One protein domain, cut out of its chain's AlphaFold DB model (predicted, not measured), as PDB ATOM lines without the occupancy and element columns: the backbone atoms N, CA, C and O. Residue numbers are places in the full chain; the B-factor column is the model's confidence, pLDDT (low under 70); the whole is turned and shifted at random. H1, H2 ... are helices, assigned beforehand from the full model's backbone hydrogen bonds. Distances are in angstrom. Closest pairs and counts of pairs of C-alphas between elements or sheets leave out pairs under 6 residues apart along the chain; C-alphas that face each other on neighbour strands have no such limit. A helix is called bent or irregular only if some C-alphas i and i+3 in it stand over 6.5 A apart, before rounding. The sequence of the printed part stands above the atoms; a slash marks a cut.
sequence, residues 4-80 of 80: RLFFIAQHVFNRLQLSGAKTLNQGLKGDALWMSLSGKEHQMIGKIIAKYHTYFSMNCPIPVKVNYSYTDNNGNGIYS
ATOM      1  N   ARG A   4      75.731 124.166  29.325       91.81
ATOM      2  CA  ARG A   4      74.823 123.611  28.310       91.81
ATOM      3  C   ARG A   4      73.706 122.743  28.902       91.81
ATOM      4  O   ARG A   4      72.544 122.949  28.572       91.81
ATOM      5  N   LEU A   5      74.041 121.775  29.760       91.38
ATOM      6  CA  LEU A   5      73.051 120.835  30.302       91.38
ATOM      7  C   LEU A   5      72.056 121.520  31.238       91.38
ATOM      8  O   LEU A   5      70.908 121.099  31.307       91.38
ATOM      9  N   PHE A   6      72.474 122.588  31.917       93.81
ATOM     10  CA  PHE A   6      71.589 123.377  32.765       93.81
ATOM     11  C   PHE A   6      70.498 124.085  31.948       93.81
ATOM     12  O   PHE A   6      69.321 123.990  32.285       93.81
ATOM     13  N   PHE A   7      70.868 124.720  30.831       92.81
ATOM     14  CA  PHE A   7      69.894 125.357  29.937       92.81
ATOM     15  C   PHE A   7      68.952 124.348  29.279       92.81
ATOM     16  O   PHE A   7      67.747 124.589  29.206       92.81
ATOM     17  N   ILE A   8      69.479 123.196  28.854       93.75
ATOM     18  CA  ILE A   8      68.644 122.110  28.327       93.75
ATOM     19  C   ILE A   8      67.676 121.620  29.408       93.75
ATOM     20  O   ILE A   8      66.499 121.443  29.122       93.75
ATOM     21  N   ALA A   9      68.130 121.459  30.652       93.81
ATOM     22  CA  ALA A   9      67.278 121.039  31.759       93.81
ATOM     23  C   ALA A   9      66.150 122.040  32.054       93.81
ATOM     24  O   ALA A   9      65.011 121.618  32.230       93.81
ATOM     25  N   GLN A  10      66.426 123.349  32.028       94.19
ATOM     26  CA  GLN A  10      65.384 124.377  32.146       94.19
ATOM     27  C   GLN A  10      64.374 124.290  30.994       94.19
ATOM     28  O   GLN A  10      63.167 124.357  31.225       94.19
ATOM     29  N   HIS A  11      64.845 124.125  29.752       92.88
ATOM     30  CA  HIS A  11      63.962 123.975  28.594       92.88
ATOM     31  C   HIS A  11      63.074 122.735  28.737       92.88
ATOM     32  O   HIS A  11      61.854 122.822  28.621       92.88
ATOM     33  N   VAL A  12      63.683 121.596  29.062       92.25
ATOM     34  CA  VAL A  12      63.002 120.322  29.296       92.25
ATOM     35  C   VAL A  12      61.974 120.438  30.421       92.25
ATOM     36  O   VAL A  12      60.843 119.986  30.253       92.25
ATOM     37  N   PHE A  13      62.320 121.083  31.536       92.19
ATOM     38  CA  PHE A  13      61.391 121.325  32.635       92.19
ATOM     39  C   PHE A  13      60.173 122.125  32.168       92.19
ATOM     40  O   PHE A  13      59.043 121.699  32.387       92.19
ATOM     41  N   ASN A  14      60.384 123.229  31.447       92.31
ATOM     42  CA  ASN A  14      59.291 124.053  30.923       92.31
ATOM     43  C   ASN A  14      58.382 123.259  29.969       92.31
ATOM     44  O   ASN A  14      57.159 123.363  30.041       92.31
ATOM     45  N   ARG A  15      58.961 122.427  29.094       90.12
ATOM     46  CA  ARG A  15      58.204 121.558  28.175       90.12
ATOM     47  C   ARG A  15      57.417 120.484  28.925       90.12
ATOM     48  O   ARG A  15      56.252 120.252  28.613       90.12
ATOM     49  N   LEU A  16      58.006 119.890  29.960       89.88
ATOM     50  CA  LEU A  16      57.317 118.941  30.830       89.88
ATOM     51  C   LEU A  16      56.081 119.582  31.480       89.88
ATOM     52  O   LEU A  16      55.012 118.968  31.467       89.88
ATOM     53  N   GLN A  17      56.191 120.823  31.968       90.69
ATOM     54  CA  GLN A  17      55.063 121.544  32.572       90.69
ATOM     55  C   GLN A  17      53.900 121.776  31.584       90.69
ATOM     56  O   GLN A  17      52.739 121.761  31.999       90.69
ATOM     57  N   LEU A  18      54.171 121.908  30.275       87.12
ATOM     58  CA  LEU A  18      53.123 121.976  29.241       87.12
ATOM     59  C   LEU A  18      52.360 120.655  29.110       87.12
ATOM     60  O   LEU A  18      51.139 120.664  28.969       87.12
ATOM     61  N   SER A  19      53.076 119.530  29.167       84.12
ATOM     62  CA  SER A  19      52.487 118.196  29.000       84.12
ATOM     63  C   SER A  19      51.668 117.733  30.209       84.12
ATOM     64  O   SER A  19      50.752 116.929  30.059       84.12
ATOM     65  N   GLY A  20      52.018 118.193  31.418       77.94
ATOM     66  CA  GLY A  20      51.466 117.665  32.672       77.94
ATOM     67  C   GLY A  20      51.847 116.204  32.960       77.94
ATOM     68  O   GLY A  20      51.301 115.597  33.881       77.94
ATOM     69  N   ALA A  21      52.758 115.618  32.178       79.94
ATOM     70  CA  ALA A  21      53.154 114.229  32.329       79.94
ATOM     71  C   ALA A  21      53.973 114.012  33.605       79.94
ATOM     72  O   ALA A  21      54.823 114.818  33.974       79.94
ATOM     73  N   LYS A  22      53.776 112.856  34.243       76.62
ATOM     74  CA  LYS A  22      54.508 112.466  35.457       76.62
ATOM     75  C   LYS A  22      55.908 111.909  35.176       76.62
ATOM     76  O   LYS A  22      56.572 111.464  36.099       76.62
ATOM     77  N   THR A  23      56.364 111.893  33.924       78.56
ATOM     78  CA  THR A  23      57.721 111.457  33.554       78.56
ATOM     79  C   THR A  23      58.237 112.250  32.353       78.56
ATOM     80  O   THR A  23      57.452 112.645  31.487       78.56
ATOM     81  N   LEU A  24      59.562 112.442  32.262       83.06
ATOM     82  CA  LEU A  24      60.201 113.138  31.130       83.06
ATOM     83  C   LEU A  24      59.906 112.447  29.800       83.06
ATOM     84  O   LEU A  24      59.478 113.093  28.850       83.06
ATOM     85  N   ASN A  25      60.062 111.123  29.747       82.38
ATOM     86  CA  ASN A  25      59.871 110.352  28.518       82.38
ATOM     87  C   ASN A  25      58.449 110.447  27.957       82.38
ATOM     88  O   ASN A  25      58.269 110.415  26.743       82.38
ATOM     89  N   GLN A  26      57.440 110.564  28.823       83.62
ATOM     90  CA  GLN A  26      56.064 110.777  28.378       83.62
ATOM     91  C   GLN A  26      55.840 112.228  27.954       83.62
ATOM     92  O   GLN A  26      55.281 112.466  26.887       83.62
ATOM     93  N   GLY A  27      56.298 113.189  28.763       84.06
ATOM     94  CA  GLY A  27      56.074 114.614  28.510       84.06
ATOM     95  C   GLY A  27      56.825 115.172  27.304       84.06
ATOM     96  O   GLY A  27      56.427 116.190  26.748       84.06
ATOM     97  N   LEU A  28      57.895 114.493  26.891       88.31
ATOM     98  CA  LEU A  28      58.795 114.903  25.812       88.31
ATOM     99  C   LEU A  28      58.792 113.903  24.653       88.31
ATOM    100  O   LEU A  28      59.706 113.893  23.826       88.31
ATOM    101  N   LYS A  29      57.782 113.029  24.583       85.31
ATOM    102  CA  LYS A  29      57.646 112.094  23.468       85.31
ATOM    103  C   LYS A  29      57.519 112.887  22.163       85.31
ATOM    104  O   LYS A  29      56.568 113.641  21.986       85.31
ATOM    105  N   GLY A  30      58.472 112.700  21.252       84.88
ATOM    106  CA  GLY A  30      58.522 113.429  19.981       84.88
ATOM    107  C   GLY A  30      59.165 114.819  20.053       84.88
ATOM    108  O   GLY A  30      59.210 115.507  19.038       84.88
ATOM    109  N   ASP A  31      59.678 115.249  21.211       90.19
ATOM    110  CA  ASP A  31      60.469 116.476  21.306       90.19
ATOM    111  C   ASP A  31      61.847 116.253  20.661       90.19
ATOM    112  O   ASP A  31      62.621 115.396  21.093       90.19
ATOM    113  N   ALA A  32      62.141 116.995  19.590       91.00
ATOM    114  CA  ALA A  32      63.334 116.772  18.771       91.00
ATOM    115  C   ALA A  32      64.639 116.963  19.562       91.00
ATOM    116  O   ALA A  32      65.596 116.213  19.366       91.00
ATOM    117  N   LEU A  33      64.665 117.931  20.487       91.12
ATOM    118  CA  LEU A  33      65.814 118.144  21.358       91.12
ATOM    119  C   LEU A  33      65.962 116.961  22.312       91.12
ATOM    120  O   LEU A  33      67.045 116.386  22.374       91.12
ATOM    121  N   TRP A  34      64.889 116.548  22.993       91.62
ATOM    122  CA  TRP A  34      64.919 115.379  23.877       91.62
ATOM    123  C   TRP A  34      65.404 114.115  23.159       91.62
ATOM    124  O   TRP A  34      66.255 113.397  23.681       91.62
ATOM    125  N   MET A  35      64.917 113.871  21.942       91.81
ATOM    126  CA  MET A  35      65.285 112.703  21.137       91.81
ATOM    127  C   MET A  35      66.731 112.730  20.627       91.81
ATOM    128  O   MET A  35      67.293 111.670  20.368       91.81
ATOM    129  N   SER A  36      67.340 113.911  20.496       92.50
ATOM    130  CA  SER A  36      68.744 114.050  20.079       92.50
ATOM    131  C   SER A  36      69.759 113.738  21.184       92.50
ATOM    132  O   SER A  36      70.951 113.609  20.909       92.50
ATOM    133  N   LEU A  37      69.304 113.636  22.434       92.12
ATOM    134  CA  LEU A  37      70.165 113.450  23.596       92.12
ATOM    135  C   LEU A  37      70.423 111.970  23.867       92.12
ATOM    136  O   LEU A  37      69.563 111.109  23.686       92.12
ATOM    137  N   SER A  38      71.618 111.682  24.371       92.31
ATOM    138  CA  SER A  38      71.969 110.341  24.831       92.31
ATOM    139  C   SER A  38      71.241 109.974  26.130       92.31
ATOM    140  O   SER A  38      70.894 110.838  26.938       92.31
ATOM    141  N   GLY A  39      71.112 108.674  26.416       89.81
ATOM    142  CA  GLY A  39      70.518 108.213  27.678       89.81
ATOM    143  C   GLY A  39      71.242 108.748  28.925       89.81
ATOM    144  O   GLY A  39      70.610 109.069  29.927       89.81
ATOM    145  N   LYS A  40      72.567 108.943  28.857       90.94
ATOM    146  CA  LYS A  40      73.339 109.565  29.947       90.94
ATOM    147  C   LYS A  40      72.974 111.042  30.142       90.94
ATOM    148  O   LYS A  40      72.983 111.538  31.267       90.94
ATOM    149  N   GLU A  41      72.659 111.758  29.066       92.56
ATOM    150  CA  GLU A  41      72.182 113.141  29.142       92.56
ATOM    151  C   GLU A  41      70.771 113.224  29.710       92.56
ATOM    152  O   GLU A  41      70.543 114.078  30.562       92.56
ATOM    153  N   HIS A  42      69.867 112.311  29.341       90.56
ATOM    154  CA  HIS A  42      68.536 112.218  29.959       90.56
ATOM    155  C   HIS A  42      68.634 112.080  31.479       90.56
ATOM    156  O   HIS A  42      68.029 112.854  32.217       90.56
ATOM    157  N   GLN A  43      69.482 111.160  31.935       90.25
ATOM    158  CA  GLN A  43      69.769 110.924  33.350       90.25
ATOM    159  C   GLN A  43      70.329 112.166  34.056       90.25
ATOM    160  O   GLN A  43      69.886 112.538  35.146       90.25
ATOM    161  N   MET A  44      71.307 112.839  33.442       92.38
ATOM    162  CA  MET A  44      71.876 114.070  33.997       92.38
ATOM    163  C   MET A  44      70.844 115.197  34.061       92.38
ATOM    164  O   MET A  44      70.800 115.914  35.057       92.38
ATOM    165  N   ILE A  45      70.001 115.341  33.039       92.44
ATOM    166  CA  ILE A  45      68.932 116.341  33.003       92.44
ATOM    167  C   ILE A  45      67.917 116.079  34.111       92.44
ATOM    168  O   ILE A  45      67.621 117.007  34.859       92.44
ATOM    169  N   GLY A  46      67.455 114.838  34.290       91.00
ATOM    170  CA  GLY A  46      66.544 114.482  35.383       91.00
ATOM    171  C   GLY A  46      67.113 114.843  36.759       91.00
ATOM    172  O   GLY A  46      66.432 115.462  37.574       91.00
ATOM    173  N   LYS A  47      68.403 114.567  36.991       91.94
ATOM    174  CA  LYS A  47      69.105 114.951  38.231       91.94
ATOM    175  C   LYS A  47      69.238 116.459  38.409       91.94
ATOM    176  O   LYS A  47      69.090 116.952  39.524       91.94
ATOM    177  N   ILE A  48      69.537 117.193  37.338       93.56
ATOM    178  CA  ILE A  48      69.628 118.658  37.378       93.56
ATOM    179  C   ILE A  48      68.257 119.247  37.703       93.56
ATOM    180  O   ILE A  48      68.163 120.085  38.592       93.56
ATOM    181  N   ILE A  49      67.198 118.779  37.042       92.31
ATOM    182  CA  ILE A  49      65.828 119.226  37.309       92.31
ATOM    183  C   ILE A  49      65.450 118.973  38.766       92.31
ATOM    184  O   ILE A  49      64.986 119.901  39.419       92.31
ATOM    185  N   ALA A  50      65.718 117.776  39.294       91.94
ATOM    186  CA  ALA A  50      65.459 117.464  40.697       91.94
ATOM    187  C   ALA A  50      66.224 118.379  41.655       91.94
ATOM    188  O   ALA A  50      65.643 119.002  42.542       91.94
ATOM    189  N   LYS A  51      67.532 118.530  41.432       92.81
ATOM    190  CA  LYS A  51      68.399 119.354  42.278       92.81
ATOM    191  C   LYS A  51      68.020 120.839  42.263       92.81
ATOM    192  O   LYS A  51      68.145 121.504  43.286       92.81
ATOM    193  N   TYR A  52      67.606 121.363  41.112       93.69
ATOM    194  CA  TYR A  52      67.304 122.783  40.908       93.69
ATOM    195  C   TYR A  52      65.803 123.051  40.760       93.69
ATOM    196  O   TYR A  52      65.424 124.097  40.236       93.69
ATOM    197  N   HIS A  53      64.951 122.146  41.250       92.06
ATOM    198  CA  HIS A  53      63.502 122.216  41.066       92.06
ATOM    199  C   HIS A  53      62.929 123.573  41.475       92.06
ATOM    200  O   HIS A  53      62.263 124.215  40.675       92.06
ATOM    201  N   THR A  54      63.238 124.054  42.684       92.88
ATOM    202  CA  THR A  54      62.746 125.349  43.177       92.88
ATOM    203  C   THR A  54      63.137 126.497  42.249       92.88
ATOM    204  O   THR A  54      62.302 127.332  41.913       92.88
ATOM    205  N   TYR A  55      64.390 126.511  41.788       94.81
ATOM    206  CA  TYR A  55      64.875 127.532  40.864       94.81
ATOM    207  C   TYR A  55      64.137 127.461  39.518       94.81
ATOM    208  O   TYR A  55      63.659 128.482  39.030       94.81
ATOM    209  N   PHE A  56      63.975 126.267  38.942       94.69
ATOM    210  CA  PHE A  56      63.251 126.090  37.681       94.69
ATOM    211  C   PHE A  56      61.763 126.412  37.803       94.69
ATOM    212  O   PHE A  56      61.209 127.010  36.885       94.69
ATOM    213  N   SER A  57      61.136 126.078  38.931       93.38
ATOM    214  CA  SER A  57      59.736 126.383  39.228       93.38
ATOM    215  C   SER A  57      59.488 127.885  39.341       93.38
ATOM    216  O   SER A  57      58.543 128.388  38.743       93.38
ATOM    217  N   MET A  58      60.356 128.618  40.046       94.12
ATOM    218  CA  MET A  58      60.248 130.079  40.176       94.12
ATOM    219  C   MET A  58      60.464 130.821  38.854       94.12
ATOM    220  O   MET A  58      59.925 131.906  38.668       94.12
ATOM    221  N   ASN A  59      61.253 130.241  37.946       93.62
ATOM    222  CA  ASN A  59      61.582 130.830  36.647       93.62
ATOM    223  C   ASN A  59      60.837 130.147  35.486       93.62
ATOM    224  O   ASN A  59      61.217 130.301  34.323       93.62
ATOM    225  N   CYS A  60      59.794 129.366  35.778       92.62
ATOM    226  CA  CYS A  60      59.000 128.721  34.743       92.62
ATOM    227  C   CYS A  60      58.047 129.754  34.119       92.62
ATOM    228  O   CYS A  60      57.301 130.406  34.847       92.62
ATOM    229  N   PRO A  61      58.011 129.902  32.782       91.94
ATOM    230  CA  PRO A  61      57.121 130.859  32.121       91.94
ATOM    231  C   PRO A  61      55.639 130.454  32.181       91.94
ATOM    232  O   PRO A  61      54.780 131.202  31.723       91.94
ATOM    233  N   ILE A  62      55.332 129.260  32.697       89.44
ATOM    234  CA  ILE A  62      53.981 128.712  32.805       89.44
ATOM    235  C   ILE A  62      53.740 128.143  34.207       89.44
ATOM    236  O   ILE A  62      54.703 127.796  34.893       89.44
ATOM    237  N   PRO A  63      52.470 127.990  34.633       89.88
ATOM    238  CA  PRO A  63      52.158 127.371  35.914       89.88
ATOM    239  C   PRO A  63      52.753 125.966  36.031       89.88
ATOM    240  O   PRO A  63      52.537 125.112  35.166       89.88
ATOM    241  N   VAL A  64      53.479 125.725  37.122       89.44
ATOM    242  CA  VAL A  64      54.075 124.423  37.433       89.44
ATOM    243  C   VAL A  64      52.967 123.456  37.850       89.44
ATOM    244  O   VAL A  64      52.273 123.680  38.839       89.44
ATOM    245  N   LYS A  65      52.798 122.378  37.082       87.62
ATOM    246  CA  LYS A  65      51.799 121.315  37.301       87.62
ATOM    247  C   LYS A  65      52.420 120.020  37.816       87.62
ATOM    248  O   LYS A  65      51.737 119.206  38.428       87.62
ATOM    249  N   VAL A  66      53.703 119.812  37.532       86.19
ATOM    250  CA  VAL A  66      54.447 118.597  37.853       86.19
ATOM    251  C   VAL A  66      55.556 118.959  38.825       86.19
ATOM    252  O   VAL A  66      56.481 119.700  38.477       86.19
ATOM    253  N   ASN A  67      55.473 118.411  40.036       86.44
ATOM    254  CA  ASN A  67      56.563 118.492  40.992       86.44
ATOM    255  C   ASN A  67      57.644 117.472  40.611       86.44
ATOM    256  O   ASN A  67      57.378 116.276  40.569       86.44
ATOM    257  N   TYR A  68      58.848 117.964  40.330       84.56
ATOM    258  CA  TYR A  68      60.032 117.165  40.023       84.56
ATOM    259  C   TYR A  68      61.108 117.456  41.065       84.56
ATOM    260  O   TYR A  68      62.245 117.705  40.705       84.56
ATOM    261  N   SER A  69      60.764 117.525  42.350       85.19
ATOM    262  CA  SER A  69      61.728 117.786  43.426       85.19
ATOM    263  C   SER A  69      62.617 116.586  43.748       85.19
ATOM    264  O   SER A  69      63.637 116.743  44.415       85.19
ATOM    265  N   TYR A  70      62.252 115.389  43.285       85.69
ATOM    266  CA  TYR A  70      62.995 114.165  43.553       85.69
ATOM    267  C   TYR A  70      63.077 113.259  42.319       85.69
ATOM    268  O   TYR A  70      62.142 113.149  41.523       85.69
ATOM    269  N   THR A  71      64.223 112.593  42.180       85.19
ATOM    270  CA  THR A  71      64.496 111.587  41.153       85.19
ATOM    271  C   THR A  71      65.343 110.465  41.737       85.19
ATOM    272  O   THR A  71      66.008 110.648  42.757       85.19
ATOM    273  N   ASP A  72      65.325 109.300  41.096       82.56
ATOM    274  CA  ASP A  72      66.132 108.162  41.526       82.56
ATOM    275  C   ASP A  72      67.628 108.394  41.263       82.56
ATOM    276  O   ASP A  72      68.043 109.323  40.564       82.56
ATOM    277  N   ASN A  73      68.469 107.499  41.787       79.69
ATOM    278  CA  ASN A  73      69.921 107.564  41.604       79.69
ATOM    279  C   ASN A  73      70.361 107.556  40.135       79.69
ATOM    280  O   ASN A  73      71.488 107.967  39.839       79.69
ATOM    281  N   ASN A  74      69.501 107.127  39.211       79.19
ATOM    282  CA  ASN A  74      69.782 107.136  37.784       79.19
ATOM    283  C   ASN A  74      69.258 108.406  37.102       79.19
ATOM    284  O   ASN A  74      69.832 108.795  36.100       79.19
ATOM    285  N   GLY A  75      68.294 109.130  37.670       72.19
ATOM    286  CA  GLY A  75      67.673 110.309  37.061       72.19
ATOM    287  C   GLY A  75      66.515 109.975  36.119       72.19
ATOM    288  O   GLY A  75      66.205 110.777  35.240       72.19
ATOM    289  N   ASN A  76      65.919 108.784  36.251       70.06
ATOM    290  CA  ASN A  76      64.948 108.250  35.287       70.06
ATOM    291  C   ASN A  76      63.482 108.537  35.659       70.06
ATOM    292  O   ASN A  76      62.634 108.605  34.769       70.06
ATOM    293  N   GLY A  77      63.172 108.680  36.952       66.81
ATOM    294  CA  GLY A  77      61.806 108.873  37.451       66.81
ATOM    295  C   GLY A  77      61.552 110.228  38.114       66.81
ATOM    296  O   GLY A  77      62.475 110.869  38.617       66.81
ATOM    297  N   ILE A  78      60.281 110.634  38.133       67.50
ATOM    298  CA  ILE A  78      59.745 111.656  39.040       67.50
ATOM    299  C   ILE A  78      59.119 110.926  40.208       67.50
ATOM    300  O   ILE A  78      58.295 110.037  39.984       67.50
ATOM    301  N   TYR A  79      59.449 111.335  41.424       66.12
ATOM    302  CA  TYR A  79      58.724 110.873  42.598       66.12
ATOM    303  C   TYR A  79      58.267 112.091  43.397       66.12
ATOM    304  O   TYR A  79      59.000 113.075  43.520       66.12
ATOM    305  N   SER A  80      57.014 112.034  43.837       56.59
ATOM    306  CA  SER A  80      56.363 113.019  44.702       56.59
ATOM    307  C   SER A  80      56.605 112.691  46.161       56.59
ATOM    308  O   SER A  80      56.422 111.497  46.487       56.59
TER     309      SER A  80
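Overview. This is residues 4 to 80 of the 80 residues of an uncharacterized protein of bacterium 1XD8-92 (UniProt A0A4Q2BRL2). Two longer helices, H1 and H4, cross nearly at right angles in the core of the domain, and three short helices, H2, H3 and H5, sit around the crossing. After H5 the last 22 residues, 59 to 80, form a long loop with no named element that runs along one side of the domain and folds back on itself toward Ser 80. The printed part has 77 residues with five named helices, in the order H1, H2, H3, H4, H5, and no named strand; the class is all helix. The whole is compact, with a radius of gyration of the C-alphas of 10.8 A, and rounded, spanning 28 by 25 by 23 A.

Along the chain. The longest helix, H1, is residues 4 to 19, from C-alpha 4 at (74.823, 123.611, 28.310) to C-alpha 19 at (52.487, 118.196, 29.000), 23.0 A in length. H4, residues 39 to 51, measures 18.5 A and begins with C-alpha 39 at (70.518, 108.213, 27.678). H5, residues 53 to 58, measures 8.6 A and ends with C-alpha 58 at (60.248, 130.079, 40.176). H3 is residues 32 to 36, and H2 is residues 24 to 27. No helix is bent.

Arrangement. H1 touches H4, with the C-alphas of Ala 9 and Ile 45 closest at 5.1 A, and their lines are about perpendicular at 78 degrees. With residues 12 to 19 alone H1 also touches H2, where the closest C-alphas are those of Leu 16 and Gly 27, 5.1 A apart. H1 and H5 are close but not clearly touching, with the closest C-alphas, of Gln 10 and Phe 56, 6.2 A apart; they run the same way at a steep tilt of 69.9 degrees, only just short of about perpendicular. H4 and H5 are close but not clearly touching, with the C-alphas of Ile 49 and Phe 56 closest at 7.3 A; they run the same way at a steep tilt of 65 degrees. H3 is close to H1 but not clearly touching it, with the C-alphas of Val 12 and Trp 34 closest at 7.6 A. H3 and H5 are apart, and so are H2 and H3. In H1, H3, H4 and H5 every O i to N i+4 pair is within hydrogen-bond range; H2 is too short for such a pair, and its one O i to N i+3 pair is within range.

Size, cuts and confidence. The two C-alphas farthest apart are those of Ser 38 and Pro 63, at 28.4 A. The printed part has no cut and ends at Ser 80, the chain's last residue. The four links between helices are tight. The C-alphas of residues 59 to 80 lie 7 to 15 A from the mean of all C-alphas. The mean pLDDT of the printed part is 87.5, and residues 77 to 80 are under 70.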